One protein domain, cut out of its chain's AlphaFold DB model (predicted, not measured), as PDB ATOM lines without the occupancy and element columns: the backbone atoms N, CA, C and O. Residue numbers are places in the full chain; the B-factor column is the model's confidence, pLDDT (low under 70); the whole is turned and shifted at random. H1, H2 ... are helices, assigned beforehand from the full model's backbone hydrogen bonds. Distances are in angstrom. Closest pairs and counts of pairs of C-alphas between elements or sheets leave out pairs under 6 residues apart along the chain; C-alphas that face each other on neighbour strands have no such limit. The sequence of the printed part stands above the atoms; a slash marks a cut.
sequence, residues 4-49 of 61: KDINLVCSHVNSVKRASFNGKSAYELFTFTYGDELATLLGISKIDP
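AT A GLANCE: This is residues 4 to 49 of the 61 residues of an uncharacterized protein of Streptococcus suis (UniProt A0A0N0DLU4). Three helices form three sides of a rough ring: H1, the longest, meets H2 at a corner, and H3 follows H2 across a second corner, with residues 42 to 49 running back toward H1. The loop of residues 16 to 25 makes the end of the long axis away from Lys 4. The 46 printed residues hold H1, H2, H3 in chain order and no named strand: all helix, compact, radius of gyration of the C-alphas 10.0 A, spans 29 by 21 by 14 A.

HOW THE PARTS SIT: H1, residues 4 to 15, touches H2, residues 26 to 34, with residues 11 to 15 alone; the closest C-alphas, of Asn 14 and Ala 26, are 4.9 A apart. Their lines are about perpendicular, at 90 degrees. H2 touches H3, residues 36 to 41, about perpendicular at 78 degrees; the closest C-alphas, of Thr 31 and Ala 39, are 6.7 A apart. H1 and H3 are apart. In H1, H2 and H3 every O i to N i+4 pair is within hydrogen-bond range.

IN THESE COORDINATES: H1 begins at C-alpha 4 (-30.196, -2.274, 31.348) and measures 16.5 A, H2 11.9 A. H3, 8.7 A, ends at C-alpha 41 (-28.481, -4.283, 18.373).

THE WHOLE: The C-alphas farthest apart, of Lys 4 and Asn 22, are 29.7 A apart. The printed part has no cut, and no link between helices is long. No printed residue is under 70 in pLDDT.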
ATOM      1  N   LYS A   4     -30.506  -3.705  31.427       96.50
ATOM      2  CA  LYS A   4     -30.196  -2.274  31.348       96.50
ATOM      3  C   LYS A   4     -28.893  -1.939  32.077       96.50
ATOM      4  O   LYS A   4     -28.098  -1.170  31.550       96.50
ATOM      5  N   ASP A   5     -28.655  -2.552  33.237       96.88
ATOM      6  CA  ASP A   5     -27.417  -2.357  34.002       96.88
ATOM      7  C   ASP A   5     -26.206  -2.909  33.229       96.88
ATOM      8  O   ASP A   5     -25.168  -2.256  33.161       96.88
ATOM      9  N   ILE A   6     -26.349  -4.079  32.591       97.12
ATOM     10  CA  ILE A   6     -25.299  -4.673  31.747       97.12
ATOM     11  C   ILE A   6     -24.995  -3.788  30.538       97.12
ATOM     12  O   ILE A   6     -23.835  -3.459  30.299       97.12
ATOM     13  N   ASN A   7     -26.026  -3.356  29.810       97.94
ATOM     14  CA  ASN A   7     -25.877  -2.470  28.656       97.94
ATOM     15  C   ASN A   7     -25.160  -1.173  29.041       97.94
ATOM     16  O   ASN A   7     -24.258  -0.727  28.329       97.94
ATOM     17  N   LEU A   8     -25.517  -0.598  30.194       97.50
ATOM     18  CA  LEU A   8     -24.877   0.598  30.725       97.50
ATOM     19  C   LEU A   8     -23.389   0.342  30.996       97.50
ATOM     20  O   LEU A   8     -22.538   1.022  30.426       97.50
ATOM     21  N   VAL A   9     -23.053  -0.684  31.783       97.19
ATOM     22  CA  VAL A   9     -21.653  -1.029  32.092       97.19
ATOM     23  C   VAL A   9     -20.845  -1.280  30.819       97.19
ATOM     24  O   VAL A   9     -19.770  -0.704  30.653       97.19
ATOM     25  N   CYS A  10     -21.357  -2.090  29.892       97.62
ATOM     26  CA  CYS A  10     -20.676  -2.394  28.635       97.62
ATOM     27  C   CYS A  10     -20.460  -1.143  27.775       97.62
ATOM     28  O   CYS A  10     -19.387  -0.992  27.190       97.62
ATOM     29  N   SER A  11     -21.427  -0.225  27.737       98.19
ATOM     30  CA  SER A  11     -21.299   1.049  27.018       98.19
ATOM     31  C   SER A  11     -20.175   1.913  27.594       98.19
ATOM     32  O   SER A  11     -19.339   2.422  26.844       98.19
ATOM     33  N   HIS A  12     -20.068   2.005  28.923       98.12
ATOM     34  CA  HIS A  12     -18.982   2.736  29.577       98.12
ATOM     35  C   HIS A  12     -17.618   2.061  29.378       98.12
ATOM     36  O   HIS A  12     -16.670   2.723  28.956       98.12
ATOM     37  N   VAL A  13     -17.512   0.746  29.595       97.12
ATOM     38  CA  VAL A  13     -16.260  -0.019  29.419       97.12
ATOM     39  C   VAL A  13     -15.749   0.060  27.978       97.12
ATOM     40  O   VAL A  13     -14.546   0.219  27.744       97.12
ATOM     41  N   ASN A  14     -16.640  -0.037  26.992       97.56
ATOM     42  CA  ASN A  14     -16.243  -0.015  25.588       97.56
ATOM     43  C   ASN A  14     -15.925   1.388  25.071       97.56
ATOM     44  O   ASN A  14     -15.188   1.498  24.091       97.56
ATOM     45  N   SER A  15     -16.375   2.434  25.762       97.50
ATOM     46  CA  SER A  15     -16.091   3.830  25.412       97.50
ATOM     47  C   SER A  15     -14.773   4.364  25.989       97.50
ATOM     48  O   SER A  15     -14.316   5.435  25.596       97.50
ATOM     49  N   VAL A  16     -14.098   3.606  26.861       96.88
ATOM     50  CA  VAL A  16     -12.757   3.953  27.367       96.88
ATOM     51  C   VAL A  16     -11.753   4.018  26.213       96.88
ATOM     52  O   VAL A  16     -11.536   3.023  25.514       96.88
ATOM     53  N   LYS A  17     -11.089   5.167  26.048       95.62
ATOM     54  CA  LYS A  17      -9.951   5.314  25.130       95.62
ATOM     55  C   LYS A  17      -8.743   4.551  25.657       95.62
ATOM     56  O   LYS A  17      -8.389   4.671  26.829       95.62
ATOM     57  N   ARG A  18      -8.090   3.778  24.787       95.38
ATOM     58  CA  ARG A  18      -6.943   2.939  25.153       95.38
ATOM     59  C   ARG A  18      -5.723   3.305  24.320       95.38
ATOM     60  O   ARG A  18      -5.801   3.401  23.098       95.38
ATOM     61  N   ALA A  19      -4.573   3.447  24.978       96.62
ATOM     62  CA  ALA A  19      -3.298   3.658  24.291       96.62
ATOM     63  C   ALA A  19      -2.967   2.493  23.341       96.62
ATOM     64  O   ALA A  19      -2.534   2.722  22.218       96.62
ATOM     65  N   SER A  20      -3.287   1.254  23.743       96.94
ATOM     66  CA  SER A  20      -3.135   0.048  22.915       96.94
ATOM     67  C   SER A  20      -3.970   0.065  21.631       96.94
ATOM     68  O   SER A  20      -3.698  -0.701  20.717       96.94
ATOM     69  N   PHE A  21      -4.991   0.924  21.562       96.00
ATOM     70  CA  PHE A  21      -5.858   1.118  20.400       96.00
ATOM     71  C   PHE A  21      -5.550   2.440  19.685       96.00
ATOM     72  O   PHE A  21      -6.427   3.027  19.058       96.00
ATOM     73  N   ASN A  22      -4.318   2.950  19.801       96.12
ATOM     74  CA  ASN A  22      -3.899   4.223  19.207       96.12
ATOM     75  C   ASN A  22      -4.818   5.396  19.602       96.12
ATOM     76  O   ASN A  22      -5.173   6.240  18.781       96.12
ATOM     77  N   GLY A  23      -5.252   5.426  20.866       96.38
ATOM     78  CA  GLY A  23      -6.127   6.471  21.403       96.38
ATOM     79  C   GLY A  23      -7.612   6.299  21.074       96.38
ATOM     80  O   GLY A  23      -8.408   7.168  21.438       96.38
ATOM     81  N   LYS A  24      -7.996   5.194  20.423       97.06
ATOM     82  CA  LYS A  24      -9.390   4.824  20.163       97.06
ATOM     83  C   LYS A  24      -9.992   3.996  21.295       97.06
ATOM     84  O   LYS A  24      -9.282   3.405  22.115       97.06
ATOM     85  N   SER A  25     -11.313   3.960  21.356       97.62
ATOM     86  CA  SER A  25     -12.073   3.070  22.227       97.62
ATOM     87  C   SER A  25     -12.409   1.745  21.533       97.62
ATOM     88  O   SER A  25     -12.254   1.600  20.319       97.62
ATOM     89  N   ALA A  26     -12.864   0.752  22.305       97.62
ATOM     90  CA  ALA A  26     -13.342  -0.504  21.716       97.62
ATOM     91  C   ALA A  26     -14.604  -0.263  20.878       97.62
ATOM     92  O   ALA A  26     -14.750  -0.872  19.824       97.62
ATOM     93  N   TYR A  27     -15.471   0.654  21.323       98.12
ATOM     94  CA  TYR A  27     -16.642   1.087  20.570       98.12
ATOM     95  C   TYR A  27     -16.233   1.645  19.202       98.12
ATOM     96  O   TYR A  27     -16.728   1.171  18.189       98.12
ATOM     97  N   GLU A  28     -15.274   2.579  19.157       98.00
ATOM     98  CA  GLU A  28     -14.814   3.182  17.897       98.00
ATOM     99  C   GLU A  28     -14.226   2.145  16.929       98.00
ATOM    100  O   GLU A  28     -14.511   2.192  15.736       98.00
ATOM    101  N   LEU A  29     -13.418   1.199  17.421       98.00
ATOM    102  CA  LEU A  29     -12.861   0.138  16.575       98.00
ATOM    103  C   LEU A  29     -13.942  -0.824  16.066       98.00
ATOM    104  O   LEU A  29     -13.910  -1.242  14.908       98.00
ATOM    105  N   PHE A  30     -14.896  -1.175  16.930       98.06
ATOM    106  CA  PHE A  30     -15.988  -2.075  16.588       98.06
ATOM    107  C   PHE A  30     -16.900  -1.456  15.530       98.06
ATOM    108  O   PHE A  30     -17.132  -2.080  14.499       98.06
ATOM    109  N   THR A  31     -17.374  -0.224  15.730       98.06
ATOM    110  CA  THR A  31     -18.311   0.407  14.791       98.06
ATOM    111  C   THR A  31     -17.643   0.841  13.495       98.06
ATOM    112  O   THR A  31     -18.277   0.786  12.447       98.06
ATOM    113  N   PHE A  32     -16.342   1.143  13.512       97.38
ATOM    114  CA  PHE A  32     -15.564   1.292  12.280       97.38
ATOM    115  C   PHE A  32     -15.541   0.003  11.440       97.38
ATOM    116  O   PHE A  32     -15.595   0.065  10.216       97.38
ATOM    117  N   THR A  33     -15.467  -1.162  12.091       97.94
ATOM    118  CA  THR A  33     -15.340  -2.462  11.411       97.94
ATOM    119  C   THR A  33     -16.693  -3.045  10.997       97.94
ATOM    120  O   THR A  33     -16.808  -3.646   9.932       97.94
ATOM    121  N   TYR A  34     -17.713  -2.887  11.842       97.44
ATOM    122  CA  TYR A  34     -18.992  -3.599  11.741       97.44
ATOM    123  C   TYR A  34     -20.210  -2.672  11.595       97.44
ATOM    124  O   TYR A  34     -21.318  -3.156  11.379       97.44
ATOM    125  N   GLY A  35     -20.026  -1.355  11.697       96.75
ATOM    126  CA  GLY A  35     -21.105  -0.365  11.696       96.75
ATOM    127  C   GLY A  35     -21.754  -0.154  13.070       96.75
ATOM    128  O   GLY A  35     -21.699  -1.007  13.961       96.75
ATOM    129  N   ASP A  36     -22.387   1.008  13.251       96.62
ATOM    130  CA  ASP A  36     -23.063   1.387  14.503       96.62
ATOM    131  C   ASP A  36     -24.361   0.596  14.761       96.62
ATOM    132  O   ASP A  36     -24.760   0.401  15.913       96.62
ATOM    133  N   GLU A  37     -25.016   0.097  13.706       97.69
ATOM    134  CA  GLU A  37     -26.264  -0.672  13.819       97.69
ATOM    135  C   GLU A  37     -26.077  -1.942  14.658       97.69
ATOM    136  O   GLU A  37     -26.904  -2.252  15.518       97.69
ATOM    137  N   LEU A  38     -24.951  -2.643  14.480       97.88
ATOM    138  CA  LEU A  38     -24.649  -3.850  15.247       97.88
ATOM    139  C   LEU A  38     -24.334  -3.548  16.716       97.88
ATOM    140  O   LEU A  38     -24.751  -4.306  17.589       97.88
ATOM    141  N   ALA A  39     -23.665  -2.431  17.016       97.75
ATOM    142  CA  ALA A  39     -23.466  -2.011  18.404       97.75
ATOM    143  C   ALA A  39     -24.809  -1.705  19.086       97.75
ATOM    144  O   ALA A  39     -25.051  -2.145  20.212       97.75
ATOM    145  N   THR A  40     -25.714  -1.043  18.359       97.31
ATOM    146  CA  THR A  40     -27.068  -0.727  18.831       97.31
ATOM    147  C   THR A  40     -27.883  -1.995  19.094       97.31
ATOM    148  O   THR A  40     -28.526  -2.102  20.138       97.31
ATOM    149  N   LEU A  41     -27.812  -2.989  18.201       97.81
ATOM    150  CA  LEU A  41     -28.481  -4.283  18.373       97.81
ATOM    151  C   LEU A  41     -27.979  -5.043  19.613       97.81
ATOM    152  O   LEU A  41     -28.759  -5.710  20.287       97.81
ATOM    153  N   LEU A  42     -26.692  -4.905  19.946       97.12
ATOM    154  CA  LEU A  42     -26.094  -5.452  21.168       97.12
ATOM    155  C   LEU A  42     -26.438  -4.641  22.431       97.12
ATOM    156  O   LEU A  42     -26.013  -5.003  23.527       97.12
ATOM    157  N   GLY A  43     -27.193  -3.545  22.303       97.81
ATOM    158  CA  GLY A  43     -27.530  -2.654  23.410       97.81
ATOM    159  C   GLY A  43     -26.356  -1.798  23.890       97.81
ATOM    160  O   GLY A  43     -26.389  -1.306  25.018       97.81
ATOM    161  N   ILE A  44     -25.320  -1.634  23.065       98.12
ATOM    162  CA  ILE A  44     -24.137  -0.830  23.371       98.12
ATOM    163  C   ILE A  44     -24.310   0.549  22.744       98.12
ATOM    164  O   ILE A  44     -24.611   0.684  21.560       98.12
ATOM    165  N   SER A  45     -24.085   1.587  23.537       96.12
ATOM    166  CA  SER A  45     -24.146   2.976  23.095       96.12
ATOM    167  C   SER A  45     -22.793   3.659  23.250       96.12
ATOM    168  O   SER A  45     -22.005   3.326  24.141       96.12
ATOM    169  N   LYS A  46     -22.529   4.641  22.389       96.12
ATOM    170  CA  LYS A  46     -21.366   5.515  22.523       96.12
ATOM    171  C   LYS A  46     -21.508   6.375  23.778       96.12
ATOM    172  O   LYS A  46     -22.537   7.020  23.963       96.12
ATOM    173  N   ILE A  47     -20.457   6.428  24.590       97.75
ATOM    174  CA  ILE A  47     -20.314   7.377  25.695       97.75
ATOM    175  C   ILE A  47     -19.141   8.299  25.369       97.75
ATOM    176  O   ILE A  47     -18.069   7.828  24.980       97.75
ATOM    177  N   ASP A  48     -19.331   9.608  25.512       95.88
ATOM    178  CA  ASP A  48     -18.223  10.542  25.325       95.88
ATOM    179  C   ASP A  48     -17.156  10.327  26.412       95.88
ATOM    180  O   ASP A  48     -17.507  10.035  27.558       95.88
ATOM    181  N   PRO A  49     -15.854  10.428  26.084       92.38
ATOM    182  CA  PRO A  49     -14.769  10.074  27.002       92.38
ATOM    183  C   PRO A  49     -14.849  10.742  28.382       92.38
ATOM    184  O   PRO A  49     -14.539  10.105  29.386       92.38
TER     185      PRO A  49